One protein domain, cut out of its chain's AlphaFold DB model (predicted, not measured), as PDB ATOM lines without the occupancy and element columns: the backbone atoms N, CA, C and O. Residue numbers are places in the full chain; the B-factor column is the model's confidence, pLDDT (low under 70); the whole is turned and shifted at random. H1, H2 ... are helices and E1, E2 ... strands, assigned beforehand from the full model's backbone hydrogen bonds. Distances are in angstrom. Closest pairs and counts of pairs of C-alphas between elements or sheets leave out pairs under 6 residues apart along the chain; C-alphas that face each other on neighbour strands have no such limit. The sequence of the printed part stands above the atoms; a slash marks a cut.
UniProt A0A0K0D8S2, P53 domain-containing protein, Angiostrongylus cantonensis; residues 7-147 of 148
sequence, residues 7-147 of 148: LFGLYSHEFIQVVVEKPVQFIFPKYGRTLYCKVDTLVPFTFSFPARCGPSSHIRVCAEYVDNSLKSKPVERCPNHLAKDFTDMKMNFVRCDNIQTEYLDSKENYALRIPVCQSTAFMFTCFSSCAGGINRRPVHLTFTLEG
ATOM      1  N   LEU A   7      48.661 -64.051 200.750       48.50
ATOM      2  CA  LEU A   7      48.243 -62.714 200.317       48.50
ATOM      3  C   LEU A   7      49.489 -61.913 199.971       48.50
ATOM      4  O   LEU A   7      50.145 -61.418 200.890       48.50
ATOM      5  N   PHE A   8      49.797 -61.774 198.680       52.62
ATOM      6  CA  PHE A   8      50.954 -60.986 198.266       52.62
ATOM      7  C   PHE A   8      50.645 -60.013 197.139       52.62
ATOM      8  O   PHE A   8      49.901 -60.334 196.213       52.62
ATOM      9  N   GLY A   9      51.209 -58.811 197.234       43.44
ATOM     10  CA  GLY A   9      51.215 -57.839 196.141       43.44
ATOM     11  C   GLY A   9      52.276 -58.215 195.113       43.44
ATOM     12  O   GLY A   9      53.370 -58.616 195.486       43.44
ATOM     13  N   LEU A  10      51.964 -58.117 193.825       48.66
ATOM     14  CA  LEU A  10      52.957 -58.280 192.761       48.66
ATOM     15  C   LEU A  10      53.580 -56.917 192.444       48.66
ATOM     16  O   LEU A  10      52.849 -55.985 192.103       48.66
ATOM     17  N   TYR A  11      54.906 -56.810 192.531       46.88
ATOM     18  CA  TYR A  11      55.656 -55.639 192.085       46.88
ATOM     19  C   TYR A  11      56.644 -56.050 190.986       46.88
ATOM     20  O   TYR A  11      57.483 -56.927 191.174       46.88
ATOM     21  N   SER A  12      56.525 -55.436 189.814       47.56
ATOM     22  CA  SER A  12      57.468 -55.602 188.707       47.56
ATOM     23  C   SER A  12      58.301 -54.331 188.592       47.56
ATOM     24  O   SER A  12      57.732 -53.263 188.350       47.56
ATOM     25  N   HIS A  13      59.622 -54.429 188.744       44.19
ATOM     26  CA  HIS A  13      60.509 -53.352 188.306       44.19
ATOM     27  C   HIS A  13      60.707 -53.476 186.787       44.19
ATOM     28  O   HIS A  13      60.825 -54.586 186.281       44.19
ATOM     29  N   GLU A  14      60.643 -52.339 186.093       51.19
ATOM     30  CA  GLU A  14      60.927 -52.091 184.669       51.19
ATOM     31  C   GLU A  14      61.013 -53.318 183.716       51.19
ATOM     32  O   GLU A  14      61.942 -54.119 183.743       51.19
ATOM     33  N   PHE A  15      60.050 -53.379 182.784       51.72
ATOM     34  CA  PHE A  15      59.985 -54.227 181.576       51.72
ATOM     35  C   PHE A  15      59.551 -55.701 181.686       51.72
ATOM     36  O   PHE A  15      59.336 -56.308 180.636       51.72
ATOM     37  N   ILE A  16      59.324 -56.275 182.875       49.66
ATOM     38  CA  ILE A  16      58.664 -57.594 182.985       49.66
ATOM     39  C   ILE A  16      57.163 -57.418 183.216       49.66
ATOM     40  O   ILE A  16      56.738 -56.941 184.268       49.66
ATOM     41  N   GLN A  17      56.337 -57.875 182.273       57.62
ATOM     42  CA  GLN A  17      54.908 -58.048 182.532       57.62
ATOM     43  C   GLN A  17      54.663 -59.435 183.122       57.62
ATOM     44  O   GLN A  17      54.933 -60.441 182.474       57.62
ATOM     45  N   VAL A  18      54.115 -59.475 184.337       60.56
ATOM     46  CA  VAL A  18      53.744 -60.714 185.027       60.56
ATOM     47  C   VAL A  18      52.236 -60.933 184.920       60.56
ATOM     48  O   VAL A  18      51.431 -60.069 185.293       60.56
ATOM     49  N   VAL A  19      51.849 -62.101 184.421       65.75
ATOM     50  CA  VAL A  19      50.468 -62.591 184.399       65.75
ATOM     51  C   VAL A  19      50.423 -63.884 185.199       65.75
ATOM     52  O   VAL A  19      51.362 -64.663 185.172       65.75
ATOM     53  N   VAL A  20      49.349 -64.105 185.942       62.78
ATOM     54  CA  VAL A  20      49.136 -65.340 186.698       62.78
ATOM     55  C   VAL A  20      47.899 -66.010 186.134       62.78
ATOM     56  O   VAL A  20      46.872 -65.346 185.957       62.78
ATOM     57  N   GLU A  21      47.981 -67.305 185.855       59.81
ATOM     58  CA  GLU A  21      46.864 -68.023 185.244       59.81
ATOM     59  C   GLU A  21      45.851 -68.505 186.306       59.81
ATOM     60  O   GLU A  21      46.162 -68.724 187.480       59.81
ATOM     61  N   LYS A  22      44.578 -68.612 185.904       54.41
ATOM     62  CA  LYS A  22      43.456 -69.055 186.758       54.41
ATOM     63  C   LYS A  22      43.675 -70.510 187.232       54.41
ATOM     64  O   LYS A  22      44.296 -71.269 186.495       54.41
ATOM     65  N   PRO A  23      43.168 -70.942 188.414       45.25
ATOM     66  CA  PRO A  23      41.980 -70.459 189.140       45.25
ATOM     67  C   PRO A  23      42.269 -69.489 190.297       45.25
ATOM     68  O   PRO A  23      41.468 -69.371 191.226       45.25
ATOM     69  N   VAL A  24      43.405 -68.795 190.269       56.72
ATOM     70  CA  VAL A  24      43.765 -67.854 191.330       56.72
ATOM     71  C   VAL A  24      42.835 -66.635 191.341       56.72
ATOM     72  O   VAL A  24      42.576 -66.017 190.306       56.72
ATOM     73  N   GLN A  25      42.314 -66.296 192.523       48.28
ATOM     74  CA  GLN A  25      41.505 -65.095 192.724       48.28
ATOM     75  C   GLN A  25      42.415 -63.872 192.871       48.28
ATOM     76  O   GLN A  25      43.387 -63.905 193.624       48.28
ATOM     77  N   PHE A  26      42.073 -62.793 192.165       50.59
ATOM     78  CA  PHE A  26      42.684 -61.474 192.310       50.59
ATOM     79  C   PHE A  26      41.688 -60.533 192.971       50.59
ATOM     80  O   PHE A  26      40.554 -60.410 192.506       50.59
ATOM     81  N   ILE A  27      42.124 -59.822 194.007       45.34
ATOM     82  CA  ILE A  27      41.471 -58.574 194.407       45.34
ATOM     83  C   ILE A  27      42.397 -57.451 193.952       45.34
ATOM     84  O   ILE A  27      43.605 -57.510 194.182       45.34
ATOM     85  N   PHE A  28      41.832 -56.464 193.257       40.47
ATOM     86  CA  PHE A  28      42.519 -55.243 192.852       40.47
ATOM     87  C   PHE A  28      42.267 -54.169 193.918       40.47
ATOM     88  O   PHE A  28      41.260 -53.461 193.837       40.47
ATOM     89  N   PRO A  29      43.116 -54.010 194.948       42.19
ATOM     90  CA  PRO A  29      43.149 -52.750 195.667       42.19
ATOM     91  C   PRO A  29      43.592 -51.637 194.713       42.19
ATOM     92  O   PRO A  29      44.309 -51.870 193.740       42.19
ATOM     93  N   LYS A  30      43.195 -50.403 195.034       37.91
ATOM     94  CA  LYS A  30      43.404 -49.156 194.272       37.91
ATOM     95  C   LYS A  30      44.865 -48.884 193.818       37.91
ATOM     96  O   LYS A  30      45.076 -47.935 193.076       37.91
ATOM     97  N   TYR A  31      45.842 -49.705 194.240       43.97
ATOM     98  CA  TYR A  31      47.288 -49.561 194.009       43.97
ATOM     99  C   TYR A  31      48.075 -50.882 193.790       43.97
ATOM    100  O   TYR A  31      49.296 -50.870 193.905       43.97
ATOM    101  N   GLY A  32      47.448 -52.032 193.489       55.09
ATOM    102  CA  GLY A  32      48.215 -53.270 193.238       55.09
ATOM    103  C   GLY A  32      47.382 -54.502 192.872       55.09
ATOM    104  O   GLY A  32      46.165 -54.499 193.023       55.09
ATOM    105  N   ARG A  33      48.032 -55.567 192.376       69.56
ATOM    106  CA  ARG A  33      47.408 -56.888 192.161       69.56
ATOM    107  C   ARG A  33      47.724 -57.781 193.357       69.56
ATOM    108  O   ARG A  33      48.901 -58.022 193.619       69.56
ATOM    109  N   THR A  34      46.704 -58.276 194.056       71.94
ATOM    110  CA  THR A  34      46.886 -59.206 195.179       71.94
ATOM    111  C   THR A  34      46.592 -60.638 194.749       71.94
ATOM    112  O   THR A  34      45.494 -60.926 194.274       71.94
ATOM    113  N   LEU A  35      47.569 -61.528 194.929       78.50
ATOM    114  CA  LEU A  35      47.463 -62.966 194.678       78.50
ATOM    115  C   LEU A  35      46.855 -63.677 195.894       78.50
ATOM    116  O   LEU A  35      47.334 -63.452 197.004       78.50
ATOM    117  N   TYR A  36      45.871 -64.559 195.675       79.25
ATOM    118  CA  TYR A  36      45.320 -65.465 196.693       79.25
ATOM    119  C   TYR A  36      45.505 -66.924 196.280       79.25
ATOM    120  O   TYR A  36      44.818 -67.414 195.385       79.25
ATOM    121  N   CYS A  37      46.383 -67.656 196.959       82.25
ATOM    122  CA  CYS A  37      46.594 -69.075 196.674       82.25
ATOM    123  C   CYS A  37      46.654 -69.924 197.945       82.25
ATOM    124  O   CYS A  37      46.859 -69.418 199.054       82.25
ATOM    125  N   LYS A  38      46.460 -71.233 197.763       86.25
ATOM    126  CA  LYS A  38      46.694 -72.229 198.808       86.25
ATOM    127  C   LYS A  38      48.199 -72.395 199.025       86.25
ATOM    128  O   LYS A  38      48.988 -72.201 198.100       86.25
ATOM    129  N   VAL A  39      48.574 -72.753 200.252       89.88
ATOM    130  CA  VAL A  39      49.942 -73.184 200.564       89.88
ATOM    131  C   VAL A  39      50.280 -74.439 199.755       89.88
ATOM    132  O   VAL A  39      49.381 -75.215 199.423       89.88
ATOM    133  N   ASP A  40      51.555 -74.615 199.423       90.06
ATOM    134  CA  ASP A  40      52.090 -75.804 198.748       90.06
ATOM    135  C   ASP A  40      51.358 -76.180 197.442       90.06
ATOM    136  O   ASP A  40      51.260 -77.341 197.055       90.06
ATOM    137  N   THR A  41      50.803 -75.178 196.754       89.94
ATOM    138  CA  THR A  41      50.160 -75.327 195.447       89.94
ATOM    139  C   THR A  41      50.957 -74.564 194.400       89.94
ATOM    140  O   THR A  41      51.253 -73.385 194.599       89.94
ATOM    141  N   LEU A  42      51.270 -75.227 193.284       91.38
ATOM    142  CA  LEU A  42      51.879 -74.586 192.123       91.38
ATOM    143  C   LEU A  42      50.900 -73.588 191.507       91.38
ATOM    144  O   LEU A  42      49.784 -73.929 191.115       91.38
ATOM    145  N   VAL A  43      51.340 -72.342 191.435       89.50
ATOM    146  CA  VAL A  43      50.628 -71.244 190.804       89.50
ATOM    147  C   VAL A  43      51.358 -70.906 189.508       89.50
ATOM    148  O   VAL A  43      52.526 -70.537 189.590       89.50
ATOM    149  N   PRO A  44      50.716 -71.017 188.335       90.56
ATOM    150  CA  PRO A  44      51.327 -70.684 187.050       90.56
ATOM    151  C   PRO A  44      51.479 -69.169 186.854       90.56
ATOM    152  O   PRO A  44      50.556 -68.394 187.116       90.56
ATOM    153  N   PHE A  45      52.645 -68.762 186.360       89.25
ATOM    154  CA  PHE A  45      53.018 -67.395 186.015       89.25
ATOM    155  C   PHE A  45      53.529 -67.354 184.575       89.25
ATOM    156  O   PHE A  45      54.345 -68.179 184.164       89.25
ATOM    157  N   THR A  46      53.092 -66.349 183.831       87.00
ATOM    158  CA  THR A  46      53.562 -66.018 182.490       87.00
ATOM    159  C   THR A  46      54.302 -64.691 182.547       87.00
ATOM    160  O   THR A  46      53.860 -63.743 183.206       87.00
ATOM    161  N   PHE A  47      55.406 -64.604 181.819       85.75
ATOM    162  CA  PHE A  47      56.232 -63.413 181.735       85.75
ATOM    163  C   PHE A  47      56.309 -62.900 180.300       85.75
ATOM    164  O   PHE A  47      56.386 -63.672 179.342       85.75
ATOM    165  N   SER A  48      56.322 -61.580 180.140       83.69
ATOM    166  CA  SER A  48      56.670 -60.927 178.876       83.69
ATOM    167  C   SER A  48      57.833 -59.973 179.094       83.69
ATOM    168  O   SER A  48      57.847 -59.235 180.078       83.69
ATOM    169  N   PHE A  49      58.787 -60.001 178.164       79.75
ATOM    170  CA  PHE A  49      60.061 -59.286 178.238       79.75
ATOM    171  C   PHE A  49      60.269 -58.427 176.984       79.75
ATOM    172  O   PHE A  49      59.712 -58.742 175.927       79.75
ATOM    173  N   PRO A  50      61.094 -57.371 177.054       73.62
ATOM    174  CA  PRO A  50      61.526 -56.638 175.873       73.62
ATOM    175  C   PRO A  50      62.456 -57.509 175.012       73.62
ATOM    176  O   PRO A  50      63.136 -58.400 175.510       73.62
ATOM    177  N   ALA A  51      62.544 -57.218 173.711       67.38
ATOM    178  CA  ALA A  51      63.272 -58.037 172.729       67.38
ATOM    179  C   ALA A  51      64.800 -58.175 172.953       67.38
ATOM    180  O   ALA A  51      65.463 -58.849 172.171       67.38
ATOM    181  N   ARG A  52      65.379 -57.536 173.978       65.88
ATOM    182  CA  ARG A  52      66.830 -57.475 174.231       65.88
ATOM    183  C   ARG A  52      67.254 -58.214 175.507       65.88
ATOM    184  O   ARG A  52      68.054 -57.690 176.266       65.88
ATOM    185  N   CYS A  53      66.724 -59.405 175.775       74.38
ATOM    186  CA  CYS A  53      67.287 -60.258 176.827       74.38
ATOM    187  C   CYS A  53      68.500 -61.015 176.272       74.38
ATOM    188  O   CYS A  53      68.371 -61.778 175.314       74.38
ATOM    189  N   GLY A  54      69.678 -60.777 176.847       77.44
ATOM    190  CA  GLY A  54      70.904 -61.490 176.499       77.44
ATOM    191  C   GLY A  54      70.968 -62.894 177.123       77.44
ATOM    192  O   GLY A  54      70.156 -63.233 177.984       77.44
ATOM    193  N   PRO A  55      71.960 -63.724 176.749       80.19
ATOM    194  CA  PRO A  55      72.126 -65.077 177.297       80.19
ATOM    195  C   PRO A  55      72.391 -65.123 178.812       80.19
ATOM    196  O   PRO A  55      72.151 -66.144 179.445       80.19
ATOM    197  N   SER A  56      72.901 -64.032 179.392       85.88
ATOM    198  CA  SER A  56      73.150 -63.874 180.833       85.88
ATOM    199  C   SER A  56      71.945 -63.351 181.615       85.88
ATOM    200  O   SER A  56      72.015 -63.229 182.843       85.88
ATOM    201  N   SER A  57      70.859 -62.992 180.922       89.56
ATOM    202  CA  SER A  57      69.689 -62.412 181.564       89.56
ATOM    203  C   SER A  57      68.959 -63.457 182.402       89.56
ATOM    204  O   SER A  57      68.794 -64.613 182.007       89.56
ATOM    205  N   HIS A  58      68.494 -63.037 183.568       92.12
ATOM    206  CA  HIS A  58      67.769 -63.884 184.505       92.12
ATOM    207  C   HIS A  58      66.739 -63.067 185.275       92.12
ATOM    208  O   HIS A  58      66.803 -61.840 185.333       92.12
ATOM    209  N   ILE A  59      65.772 -63.758 185.862       91.25
ATOM    210  CA  ILE A  59      64.735 -63.147 186.681       91.25
ATOM    211  C   ILE A  59      65.088 -63.430 188.132       91.25
ATOM    212  O   ILE A  59      65.204 -64.588 188.546       91.25
ATOM    213  N   ARG A  60      65.246 -62.366 188.909       91.88
ATOM    214  CA  ARG A  60      65.334 -62.447 190.358       91.88
ATOM    215  C   ARG A  60      63.942 -62.331 190.961       91.88
ATOM    216  O   ARG A  60      63.186 -61.430 190.600       91.88
ATOM    217  N   VAL A  61      63.618 -63.229 191.885       90.94
ATOM    218  CA  VAL A  61      62.344 -63.239 192.612       90.94
ATOM    219  C   VAL A  61      62.615 -63.121 194.104       90.94
ATOM    220  O   VAL A  61      63.330 -63.946 194.669       90.94
ATOM    221  N   CYS A  62      62.024 -62.116 194.743       89.56
ATOM    222  CA  CYS A  62      62.149 -61.877 196.181       89.56
ATOM    223  C   CYS A  62      60.765 -61.736 196.816       89.56
ATOM    224  O   CYS A  62      59.882 -61.104 196.239       89.56
ATOM    225  N   ALA A  63      60.589 -62.278 198.020       90.12
ATOM    226  CA  ALA A  63      59.465 -61.932 198.883       90.12
ATOM    227  C   ALA A  63      59.927 -60.909 199.926       90.12
ATOM    228  O   ALA A  63      60.903 -61.155 200.630       90.12
ATOM    229  N   GLU A  64      59.214 -59.791 200.046       87.88
ATOM    230  CA  GLU A  64      59.567 -58.684 200.942       87.88
ATOM    231  C   GLU A  64      58.349 -58.237 201.751       87.88
ATOM    232  O   GLU A  64      57.231 -58.197 201.237       87.88
ATOM    233  N   TYR A  65      58.536 -57.861 203.017       88.75
ATOM    234  CA  TYR A  65      57.468 -57.211 203.776       88.75
ATOM    235  C   TYR A  65      57.167 -55.818 203.210       88.75
ATOM    236  O   TYR A  65      58.070 -55.059 202.873       88.75
ATOM    237  N   VAL A  66      55.882 -55.465 203.156       85.06
ATOM    238  CA  VAL A  66      55.437 -54.133 202.696       85.06
ATOM    239  C   VAL A  66      55.800 -53.046 203.696       85.06
ATOM    240  O   VAL A  66      56.041 -51.900 203.329       85.06
ATOM    241  N   ASP A  67      55.810 -53.407 204.976       84.69
ATOM    242  CA  ASP A  67      56.232 -52.516 206.041       84.69
ATOM    243  C   ASP A  67      57.729 -52.210 205.895       84.69
ATOM    244  O   ASP A  67      58.575 -53.095 206.034       84.69
ATOM    245  N   ASN A  68      58.052 -50.937 205.649       81.12
ATOM    246  CA  ASN A  68      59.427 -50.468 205.487       81.12
ATOM    247  C   ASN A  68      60.321 -50.798 206.692       81.12
ATOM    248  O   ASN A  68      61.516 -51.018 206.508       81.12
ATOM    249  N   SER A  69      59.766 -50.882 207.907       87.31
ATOM    250  CA  SER A  69      60.526 -51.264 209.108       87.31
ATOM    251  C   SER A  69      60.988 -52.728 209.095       87.31
ATOM    252  O   SER A  69      61.882 -53.112 209.850       87.31
ATOM    253  N   LEU A  70      60.393 -53.549 208.226       83.75
ATOM    254  CA  LEU A  70      60.674 -54.974 208.066       83.75
ATOM    255  C   LEU A  70      61.284 -55.311 206.702       83.75
ATOM    256  O   LEU A  70      61.538 -56.481 206.440       83.75
ATOM    257  N   LYS A  71      61.540 -54.321 205.843       78.75
ATOM    258  CA  LYS A  71      62.015 -54.542 204.470       78.75
ATOM    259  C   LYS A  71      63.408 -55.183 204.396       78.75
ATOM    260  O   LYS A  71      63.706 -55.903 203.454       78.75
ATOM    261  N   SER A  72      64.246 -54.950 205.405       80.75
ATOM    262  CA  SER A  72      65.559 -55.594 205.550       80.75
ATOM    263  C   SER A  72      65.495 -56.987 206.184       80.75
ATOM    264  O   SER A  72      66.538 -57.604 206.384       80.75
ATOM    265  N   LYS A  73      64.302 -57.468 206.562       86.88
ATOM    266  CA  LYS A  73      64.132 -58.784 207.176       86.88
ATOM    267  C   LYS A  73      63.638 -59.793 206.143       86.88
ATOM    268  O   LYS A  73      62.634 -59.512 205.480       86.88
ATOM    269  N   PRO A  74      64.232 -60.997 206.101       89.12
ATOM    270  CA  PRO A  74      63.760 -62.051 205.224       89.12
ATOM    271  C   PRO A  74      62.319 -62.440 205.559       89.12
ATOM    272  O   PRO A  74      61.895 -62.479 206.721       89.12
ATOM    273  N   VAL A  75      61.549 -62.775 204.524       90.44
ATOM    274  CA  VAL A  75      60.234 -63.394 204.701       90.44
ATOM    275  C   VAL A  75      60.433 -64.860 205.067       90.44
ATOM    276  O   VAL A  75      60.634 -65.726 204.219       90.44
ATOM    277  N   GLU A  76      60.393 -65.125 206.367       88.69
ATOM    278  CA  GLU A  76      60.647 -66.445 206.932       88.69
ATOM    279  C   GLU A  76      59.392 -67.322 207.007       88.69
ATOM    280  O   GLU A  76      58.261 -66.877 207.258       88.69
ATOM    281  N   ARG A  77      59.619 -68.628 206.861       93.31
ATOM    282  CA  ARG A  77      58.622 -69.649 207.180       93.31
ATOM    283  C   ARG A  77      58.532 -69.844 208.688       93.31
ATOM    284  O   ARG A  77      59.504 -69.675 209.414       93.31
ATOM    285  N   CYS A  78      57.357 -70.241 209.168       94.94
ATOM    286  CA  CYS A  78      57.178 -70.474 210.595       94.94
ATOM    287  C   CYS A  78      57.861 -71.772 211.065       94.94
ATOM    288  O   CYS A  78      57.990 -72.716 210.276       94.94
ATOM    289  N   PRO A  79      58.189 -71.884 212.367       95.19
ATOM    290  CA  PRO A  79      58.853 -73.065 212.922       95.19
ATOM    291  C   PRO A  79      58.133 -74.391 212.636       95.19
ATOM    292  O   PRO A  79      58.777 -75.401 212.381       95.19
ATOM    293  N   ASN A  80      56.795 -74.394 212.619       94.62
ATOM    294  CA  ASN A  80      56.004 -75.603 212.365       94.62
ATOM    295  C   ASN A  80      56.169 -76.130 210.929       94.62
ATOM    296  O   ASN A  80      56.275 -77.335 210.724       94.62
ATOM    297  N   HIS A  81      56.201 -75.243 209.930       94.38
ATOM    298  CA  HIS A  81      56.433 -75.658 208.545       94.38
ATOM    299  C   HIS A  81      57.896 -76.028 208.303       94.38
ATOM    300  O   HIS A  81      58.157 -76.998 207.600       94.38
ATOM    301  N   LEU A  82      58.835 -75.318 208.936       94.25
ATOM    302  CA  LEU A  82      60.258 -75.660 208.880       94.25
ATOM    303  C   LEU A  82      60.539 -77.053 209.456       94.25
ATOM    304  O   LEU A  82      61.297 -77.813 208.865       94.25
ATOM    305  N   ALA A  83      59.902 -77.418 210.571       94.56
ATOM    306  CA  ALA A  83      60.098 -78.716 211.219       94.56
ATOM    307  C   ALA A  83      59.615 -79.916 210.382       94.56
ATOM    308  O   ALA A  83      60.008 -81.047 210.653       94.56
ATOM    309  N   LYS A  84      58.754 -79.680 209.385       92.81
ATOM    310  CA  LYS A  84      58.187 -80.714 208.504       92.81
ATOM    311  C   LYS A  84      58.882 -80.788 207.146       92.81
ATOM    312  O   LYS A  84      58.488 -81.597 206.312       92.81
ATOM    313  N   ASP A  85      59.865 -79.926 206.912       92.19
ATOM    314  CA  ASP A  85      60.522 -79.781 205.624       92.19
ATOM    315  C   ASP A  85      61.991 -80.196 205.710       92.19
ATOM    316  O   ASP A  85      62.806 -79.564 206.385       92.19
ATOM    317  N   PHE A  86      62.305 -81.274 205.000       92.19
ATOM    318  CA  PHE A  86      63.628 -81.894 204.973       92.19
ATOM    319  C   PHE A  86      64.426 -81.537 203.713       92.19
ATOM    320  O   PHE A  86      65.466 -82.133 203.468       92.19
ATOM    321  N   THR A  87      63.938 -80.595 202.901       90.06
ATOM    322  CA  THR A  87      64.644 -80.134 201.701       90.06
ATOM    323  C   THR A  87      65.748 -79.137 202.052       90.06
ATOM    324  O   THR A  87      65.661 -78.414 203.048       90.06
ATOM    325  N   ASP A  88      66.759 -79.030 201.190       86.62
ATOM    326  CA  ASP A  88      67.834 -78.040 201.352       86.62
ATOM    327  C   ASP A  88      67.295 -76.601 201.264       86.62
ATOM    328  O   ASP A  88      67.723 -75.708 201.989       86.62
ATOM    329  N   MET A  89      66.234 -76.397 200.478       87.81
ATOM    330  CA  MET A  89      65.512 -75.130 200.328       87.81
ATOM    331  C   MET A  89      64.431 -74.902 201.400       87.81
ATOM    332  O   MET A  89      63.485 -74.135 201.184       87.81
ATOM    333  N   LYS A  90      64.499 -75.568 202.562       90.19
ATOM    334  CA  LYS A  90      63.467 -75.450 203.609       90.19
ATOM    335  C   LYS A  90      63.256 -74.026 204.110       90.19
ATOM    336  O   LYS A  90      62.138 -73.715 204.501       90.19
ATOM    337  N   MET A  91      64.269 -73.160 204.069       90.38
ATOM    338  CA  MET A  91      64.146 -71.766 204.518       90.38
ATOM    339  C   MET A  91      63.347 -70.893 203.542       90.38
ATOM    340  O   MET A  91      62.722 -69.915 203.950       90.38
ATOM    341  N   ASN A  92      63.312 -71.280 202.266       91.12
ATOM    342  CA  ASN A  92      62.727 -70.487 201.197       91.12
ATOM    343  C   ASN A  92      61.194 -70.528 201.256       91.12
ATOM    344  O   ASN A  92      60.553 -71.569 201.066       91.12
ATOM    345  N   PHE A  93      60.604 -69.362 201.525       92.69
ATOM    346  CA  PHE A  93      59.157 -69.169 201.528       92.69
ATOM    347  C   PHE A  93      58.542 -69.322 200.124       92.69
ATOM    348  O   PHE A  93      57.451 -69.879 199.978       92.69
ATOM    349  N   VAL A  94      59.257 -68.854 199.101       93.25
ATOM    350  CA  VAL A  94      58.878 -68.970 197.688       93.25
ATOM    351  C   VAL A  94      59.718 -70.067 197.046       93.25
ATOM    352  O   VAL A  94      60.926 -70.127 197.253       93.25
ATOM    353  N   ARG A  95      59.081 -70.925 196.252       94.31
ATOM    354  CA  ARG A  95      59.738 -71.958 195.440       94.31
ATOM    355  C   ARG A  95      59.301 -71.851 193.998       94.31
ATOM    356  O   ARG A  95      58.199 -71.380 193.735       94.31
ATOM    357  N   CYS A  96      60.153 -72.308 193.094       95.38
ATOM    358  CA  CYS A  96      59.901 -72.311 191.660       95.38
ATOM    359  C   CYS A  96      59.984 -73.741 191.114       95.38
ATOM    360  O   CYS A  96      60.830 -74.519 191.549       95.38
ATOM    361  N   ASP A  97      59.104 -74.060 190.167       95.44
ATOM    362  CA  ASP A  97      59.034 -75.352 189.472       95.44
ATOM    363  C   ASP A  97      60.138 -75.523 188.412       95.44
ATOM    364  O   ASP A  97      60.441 -76.628 187.971       95.44
ATOM    365  N   ASN A  98      60.784 -74.429 187.996       94.12
ATOM    366  CA  ASN A  98      61.872 -74.496 187.025       94.12
ATOM    367  C   ASN A  98      63.101 -75.208 187.622       94.12
ATOM    368  O   ASN A  98      63.684 -74.735 188.598       94.12
ATOM    369  N   ILE A  99      63.545 -76.298 186.991       93.44
ATOM    370  CA  ILE A  99      64.705 -77.095 187.426       93.44
ATOM    371  C   ILE A  99      66.026 -76.309 187.451       93.44
ATOM    372  O   ILE A  99      66.938 -76.655 188.194       93.44
ATOM    373  N   GLN A 100      66.134 -75.237 186.666       94.19
ATOM    374  CA  GLN A 100      67.310 -74.364 186.623       94.19
ATOM    375  C   GLN A 100      67.244 -73.233 187.665       94.19
ATOM    376  O   GLN A 100      68.009 -72.275 187.577       94.19
ATOM    377  N   THR A 101      66.311 -73.305 188.621       94.62
ATOM    378  CA  THR A 101      66.205 -72.327 189.708       94.62
ATOM    379  C   THR A 101      67.391 -72.450 190.651       94.62
ATOM    380  O   THR A 101      67.619 -73.494 191.259       94.62
ATOM    381  N   GLU A 102      68.091 -71.342 190.838       93.88
ATOM    382  CA  GLU A 102      69.103 -71.174 191.867       93.88
ATOM    383  C   GLU A 102      68.468 -70.502 193.095       93.88
ATOM    384  O   GLU A 102      67.855 -69.434 192.998       93.88
ATOM    385  N   TYR A 103      68.611 -71.134 194.258       92.56
ATOM    386  CA  TYR A 103      68.155 -70.597 195.538       92.56
ATOM    387  C   TYR A 103      69.297 -69.807 196.178       92.56
ATOM    388  O   TYR A 103      70.331 -70.362 196.546       92.56
ATOM    389  N   LEU A 104      69.118 -68.493 196.284       89.25
ATOM    390  CA  LEU A 104      70.099 -67.573 196.841       89.25
ATOM    391  C   LEU A 104      69.846 -67.419 198.341       89.25
ATOM    392  O   LEU A 104      69.140 -66.506 198.787       89.25
ATOM    393  N   ASP A 105      70.477 -68.289 199.125       74.31
ATOM    394  CA  ASP A 105      70.521 -68.190 200.585       74.31
ATOM    395  C   ASP A 105      71.508 -67.086 201.005       74.31
ATOM    396  O   ASP A 105      72.564 -67.313 201.596       74.31
ATOM    397  N   SER A 106      71.187 -65.845 200.642       62.06
ATOM    398  CA  SER A 106      71.901 -64.680 201.160       62.06
ATOM    399  C   SER A 106      71.452 -64.408 202.595       62.06
ATOM    400  O   SER A 106      70.293 -64.643 202.941       62.06
ATOM    401  N   LYS A 107      72.350 -63.877 203.437       58.03
ATOM    402  CA  LYS A 107      72.085 -63.579 204.860       58.03
ATOM    403  C   LYS A 107      70.910 -62.622 205.103       58.03
ATOM    404  O   LYS A 107      70.561 -62.410 206.259       58.03
ATOM    405  N   GLU A 108      70.323 -62.037 204.057       53.69
ATOM    406  CA  GLU A 108      69.423 -60.900 204.213       53.69
ATOM    407  C   GLU A 108      68.069 -61.009 203.504       53.69
ATOM    408  O   GLU A 108      67.183 -60.314 203.969       53.69
ATOM    409  N   ASN A 109      67.833 -61.857 202.485       70.81
ATOM    410  CA  ASN A 109      66.498 -62.000 201.856       70.81
ATOM    411  C   ASN A 109      66.424 -63.201 200.890       70.81
ATOM    412  O   ASN A 109      66.702 -63.023 199.707       70.81
ATOM    413  N   TYR A 110      66.059 -64.399 201.374       88.19
ATOM    414  CA  TYR A 110      65.868 -65.637 200.587       88.19
ATOM    415  C   TYR A 110      65.267 -65.377 199.192       88.19
ATOM    416  O   TYR A 110      64.061 -65.156 199.054       88.19
ATOM    417  N   ALA A 111      66.126 -65.355 198.170       90.56
ATOM    418  CA  ALA A 111      65.778 -64.944 196.815       90.56
ATOM    419  C   ALA A 111      65.969 -66.102 195.843       90.56
ATOM    420  O   ALA A 111      66.792 -66.985 196.061       90.56
ATOM    421  N   LEU A 112      65.239 -66.073 194.735       93.12
ATOM    422  CA  LEU A 112      65.385 -67.032 193.648       93.12
ATOM    423  C   LEU A 112      66.027 -66.341 192.455       93.12
ATOM    424  O   LEU A 112      65.673 -65.203 192.138       93.12
ATOM    425  N   ARG A 113      66.909 -67.048 191.757       93.75
ATOM    426  CA  ARG A 113      67.348 -66.700 190.408       93.75
ATOM    427  C   ARG A 113      66.859 -67.780 189.453       93.75
ATOM    428  O   ARG A 113      67.199 -68.948 189.604       93.75
ATOM    429  N   ILE A 114      66.064 -67.385 188.465       94.44
ATOM    430  CA  ILE A 114      65.558 -68.281 187.420       94.44
ATOM    431  C   ILE A 114      66.005 -67.779 186.045       94.44
ATOM    432  O   ILE A 114      66.110 -66.564 185.851       94.44
ATOM    433  N   PRO A 115      66.262 -68.667 185.072       92.94
ATOM    434  CA  PRO A 115      66.524 -68.227 183.707       92.94
ATOM    435  C   PRO A 115      65.309 -67.487 183.137       92.94
ATOM    436  O   PRO A 115      64.165 -67.726 183.544       92.94
ATOM    437  N   VAL A 116      65.545 -66.601 182.166       90.38
ATOM    438  CA  VAL A 116      64.454 -65.964 181.419       90.38
ATOM    439  C   VAL A 116      63.616 -67.050 180.748       90.38
ATOM    440  O   VAL A 116      64.106 -67.834 179.938       90.38
ATOM    441  N   CYS A 117      62.338 -67.104 181.105       90.50
ATOM    442  CA  CYS A 117      61.383 -68.081 180.604       90.50
ATOM    443  C   CYS A 117      60.022 -67.413 180.408       90.50
ATOM    444  O   CYS A 117      59.663 -66.491 181.135       90.50
ATOM    445  N   GLN A 118      59.255 -67.866 179.414       89.00
ATOM    446  CA  GLN A 118      57.925 -67.309 179.133       89.00
ATOM    447  C   GLN A 118      56.886 -67.734 180.168       89.00
ATOM    448  O   GLN A 118      55.929 -67.005 180.407       89.00
ATOM    449  N   SER A 119      57.058 -68.906 180.776       90.50
ATOM    450  CA  SER A 119      56.176 -69.400 181.824       90.50
ATOM    451  C   SER A 119      56.932 -70.272 182.818       90.50
ATOM    452  O   SER A 119      57.898 -70.953 182.473       90.50
ATOM    453  N   THR A 120      56.492 -70.224 184.069       94.75
ATOM    454  CA  THR A 120      56.898 -71.140 185.136       94.75
ATOM    455  C   THR A 120      55.823 -71.150 186.220       94.75
ATOM    456  O   THR A 120      54.855 -70.397 186.134       94.75
ATOM    457  N   ALA A 121      55.971 -71.976 187.249       93.19
ATOM    458  CA  ALA A 121      55.067 -71.974 188.386       93.19
ATOM    459  C   ALA A 121      55.816 -71.707 189.690       93.19
ATOM    460  O   ALA A 121      56.943 -72.161 189.883       93.19
ATOM    461  N   PHE A 122      55.163 -70.981 190.596       93.62
ATOM    462  CA  PHE A 122      55.669 -70.718 191.937       93.62
ATOM    463  C   PHE A 122      54.780 -71.349 192.991       93.62
ATOM    464  O   PHE A 122      53.567 -71.454 192.831       93.62
ATOM    465  N   MET A 123      55.389 -71.720 194.105       92.75
ATOM    466  CA  MET A 123      54.712 -72.280 195.260       92.75
ATOM    467  C   MET A 123      55.109 -71.518 196.519       92.75
ATOM    468  O   MET A 123      56.257 -71.104 196.676       92.75
ATOM    469  N   PHE A 124      54.151 -71.360 197.429       93.25
ATOM    470  CA  PHE A 124      54.324 -70.631 198.682       93.25
ATOM    471  C   PHE A 124      54.160 -71.587 199.850       93.25
ATOM    472  O   PHE A 124      53.128 -72.245 199.967       93.25
ATOM    473  N   THR A 125      55.165 -71.661 200.715       94.19
ATOM    474  CA  THR A 125      55.359 -72.805 201.625       94.19
ATOM    475  C   THR A 125      55.022 -72.488 203.087       94.19
ATOM    476  O   THR A 125      55.466 -73.167 204.021       94.19
ATOM    477  N   CYS A 126      54.275 -71.405 203.318       94.31
ATOM    478  CA  CYS A 126      53.797 -70.982 204.631       94.31
ATOM    479  C   CYS A 126      52.486 -70.191 204.497       94.31
ATOM    480  O   CYS A 126      52.299 -69.468 203.521       94.31
ATOM    481  N   PHE A 127      51.586 -70.265 205.481       92.00
ATOM    482  CA  PHE A 127      50.397 -69.406 205.478       92.00
ATOM    483  C   PHE A 127      50.766 -67.973 205.861       92.00
ATOM    484  O   PHE A 127      51.569 -67.750 206.772       92.00
ATOM    485  N   SER A 128      50.070 -66.997 205.269       89.38
ATOM    486  CA  SER A 128      50.165 -65.590 205.681       89.38
ATOM    487  C   SER A 128      49.890 -65.408 207.180       89.38
ATOM    488  O   SER A 128      50.498 -64.561 207.821       89.38
ATOM    489  N   SER A 129      49.031 -66.238 207.777       90.56
ATOM    490  CA  SER A 129      48.649 -66.180 209.191       90.56
ATOM    491  C   SER A 129      49.571 -66.930 210.156       90.56
ATOM    492  O   SER A 129      49.280 -66.949 211.351       90.56
ATOM    493  N   CYS A 130      50.630 -67.595 209.690       93.44
ATOM    494  CA  CYS A 130      51.477 -68.393 210.573       93.44
ATOM    495  C   CYS A 130      52.235 -67.526 211.589       93.44
ATOM    496  O   CYS A 130      53.064 -66.695 211.212       93.44
ATOM    497  N   ALA A 131      51.996 -67.777 212.878       92.75
ATOM    498  CA  ALA A 131      52.778 -67.201 213.966       92.75
ATOM    499  C   ALA A 131      54.242 -67.670 213.888       92.75
ATOM    500  O   ALA A 131      54.510 -68.818 213.533       92.75
ATOM    501  N   GLY A 132      55.184 -66.771 214.182       89.69
ATOM    502  CA  GLY A 132      56.623 -67.034 214.045       89.69
ATOM    503  C   GLY A 132      57.139 -67.097 212.598       89.69
ATOM    504  O   GLY A 132      58.320 -67.332 212.407       89.69
ATOM    505  N   GLY A 133      56.275 -66.904 211.594       91.38
ATOM    506  CA  GLY A 133      56.643 -66.654 210.195       91.38
ATOM    507  C   GLY A 133      56.043 -65.318 209.758       91.38
ATOM    508  O   GLY A 133      56.159 -64.336 210.480       91.38
ATOM    509  N   ILE A 134      55.297 -65.279 208.650       92.62
ATOM    510  CA  ILE A 134      54.667 -64.053 208.111       92.62
ATOM    511  C   ILE A 134      53.770 -63.322 209.130       92.62
ATOM    512  O   ILE A 134      53.791 -62.095 209.195       92.62
ATOM    513  N   ASN A 135      53.022 -64.040 209.975       93.12
ATOM    514  CA  ASN A 135      52.223 -63.482 211.077       93.12
ATOM    515  C   ASN A 135      51.278 -62.323 210.682       93.12
ATOM    516  O   ASN A 135      51.269 -61.264 211.306       93.12
ATOM    517  N   ARG A 136      50.484 -62.526 209.625       89.38
ATOM    518  CA  ARG A 136      49.500 -61.585 209.049       89.38
ATOM    519  C   ARG A 136      50.092 -60.269 208.539       89.38
ATOM    520  O   ARG A 136      49.341 -59.346 208.234       89.38
ATOM    521  N   ARG A 137      51.417 -60.180 208.423       89.62
ATOM    522  CA  ARG A 137      52.077 -59.024 207.826       89.62
ATOM    523  C   ARG A 137      51.956 -59.109 206.305       89.62
ATOM    524  O   ARG A 137      52.187 -60.181 205.746       89.62
ATOM    525  N   PRO A 138      51.587 -58.012 205.633       87.25
ATOM    526  CA  PRO A 138      51.540 -57.991 204.184       87.25
ATOM    527  C   PRO A 138      52.956 -58.166 203.624       87.25
ATOM    528  O   PRO A 138      53.914 -57.562 204.110       87.25
ATOM    529  N   VAL A 139      53.070 -59.000 202.597       87.12
ATOM    530  CA  VAL A 139      54.314 -59.289 201.874       87.12
ATOM    531  C   VAL A 139      54.047 -59.065 200.391       87.12
ATOM    532  O   VAL A 139      52.935 -59.298 199.934       87.12
ATOM    533  N   HIS A 140      55.021 -58.602 199.624       86.69
ATOM    534  CA  HIS A 140      54.939 -58.496 198.173       86.69
ATOM    535  C   HIS A 140      55.998 -59.392 197.524       86.69
ATOM    536  O   HIS A 140      57.035 -59.673 198.121       86.69
ATOM    537  N   LEU A 141      55.716 -59.852 196.309       86.69
ATOM    538  CA  LEU A 141      56.673 -60.530 195.448       86.69
ATOM    539  C   LEU A 141      57.210 -59.535 194.436       86.69
ATOM    540  O   LEU A 141      56.440 -58.950 193.670       86.69
ATOM    541  N   THR A 142      58.525 -59.393 194.428       84.81
ATOM    542  CA  THR A 142      59.247 -58.548 193.489       84.81
ATOM    543  C   THR A 142      59.894 -59.426 192.430       84.81
ATOM    544  O   THR A 142      60.632 -60.353 192.767       84.81
ATOM    545  N   PHE A 143      59.615 -59.129 191.161       88.00
ATOM    546  CA  PHE A 143      60.273 -59.738 190.005       88.00
ATOM    547  C   PHE A 143      61.163 -58.689 189.339       88.00
ATOM    548  O   PHE A 143      60.671 -57.628 188.942       88.00
ATOM    549  N   THR A 144      62.449 -59.000 189.202       86.12
ATOM    550  CA  THR A 144      63.456 -58.098 188.631       86.12
ATOM    551  C   THR A 144      64.183 -58.799 187.492       86.12
ATOM    552  O   THR A 144      64.656 -59.919 187.669       86.12
ATOM    553  N   LEU A 145      64.283 -58.151 186.330       86.88
ATOM    554  CA  LEU A 145      65.155 -58.611 185.249       86.88
ATOM    555  C   LEU A 145      66.589 -58.151 185.539       86.88
ATOM    556  O   LEU A 145      66.837 -56.954 185.654       86.88
ATOM    557  N   GLU A 146      67.527 -59.083 185.650       86.88
ATOM    558  CA  GLU A 146      68.947 -58.806 185.888       86.88
ATOM    559  C   GLU A 146      69.796 -59.306 184.707       86.88
ATOM    560  O   GLU A 146      69.398 -60.227 183.990       86.88
ATOM    561  N   GLY A 147      70.976 -58.709 184.499       76.44
ATOM    562  CA  GLY A 147      71.919 -59.130 183.450       76.44
ATOM    563  C   GLY A 147      71.472 -58.802 182.020       76.44
ATOM    564  O   GLY A 147      71.688 -59.621 181.119       76.44
TER     565      GLY A 147
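This is residues 7 to 147 of the 148 residues of the protein "P53 domain-containing protein" of Angiostrongylus cantonensis (UniProt A0A0K0D8S2). Two strongly twisted sheets lie face to face as a sandwich, a larger one of seven strands, E3, E4, E1, E11, E6, E9 and E8, and a smaller one of four, E2, E5, E10 and E7. The hairpin of E3 and E4 makes one end of the larger sheet, and the one short helix, H1, lies away from both sheets between two long links. You have 141 printed residues, with the named elements in the order E1, E2, E3, E4, E5, E6, H1, E7, E8, E9, E10, E11; they hold 61 residues, under half, and the class is mostly strand. The larger sheet, in the order given, is mixed, and the smaller is all antiparallel. The whole is compact and rounded, with a radius of gyration of the C-alphas of 14.6 A and spans of 43 by 37 by 31 A.

Begin in the larger sheet with E11, residues 139 to 146, and E6, residues 58 to 65, which are antiparallel neighbours at 158 degrees; look at N 60 and O 144, 2.8 A apart and within hydrogen-bond range. On the other side of E11 is E1, residues 7 to 12, its parallel neighbour at 25 degrees, with N 11 and O 141 at 2.9 A. E4, residues 33 to 37, is antiparallel to E1, with N 35 and O 8 at 2.9 A, and forms a hairpin with the edge strand E3, residues 25 to 27, where N 34 and O 27 are 3.2 A apart. Beyond E6, find E9, residues 111 to 115, antiparallel to it with N 59 and O 114 at 2.8 A, and then the edge strand E8, residues 102 to 104, which forms a hairpin with E9; N 102 and O 113 are 2.8 A apart. In the other sheet, E5, residues 43 to 48, has two antiparallel neighbours: the edge strand E2, residues 17 to 20, with N 46 and O 19 at 2.8 A, and E10, residues 119 to 124, with N 45 and O 120 at 2.8 A. E10 pairs in a staggered way, over residues 119 to 122 with E5 and over 122 to 124 with the edge strand E7, residues 94 to 96, where N 95 and O 123 are 2.9 A apart. The parts of the two sheets that face each other are 8.2 A centre to centre, their best planes 30 degrees apart and their strands at 25 degrees. Between the sheets, the closest C-alphas of E6 and E7 are those of Ala 63 and Val 94, 7.2 A apart. H1, residues 79 to 82, is not on either sheet; it is too short for an O i to N i+4 pair, and its one O i to N i+3 pair is within hydrogen-bond range.

Find C-alpha 7 at (48.243, -62.714, 200.317), where E1 begins its 16.4 A. E6 runs 22.8 A from C-alpha 58 at (67.769, -63.884, 184.505), and E11 runs 21.7 A to C-alpha 146 at (68.947, -58.806, 185.888). E10 measures 17.0 A, E5 16.9 A, E9 13.5 A, E4 13.0 A and E2 10.2 A; E3, E7, E8 and H1 are shorter.

The two C-alphas farthest apart are those of Ala 51 and Asn 80, at 44.0 A. The printed part has no cut, and its long links are E6 to H1, H1 to E7 and E10 to E11. The mean pLDDT of the printed part is 80.6; look for values under 70 in residues 7 to 33, 51 to 52 and 106 to 108.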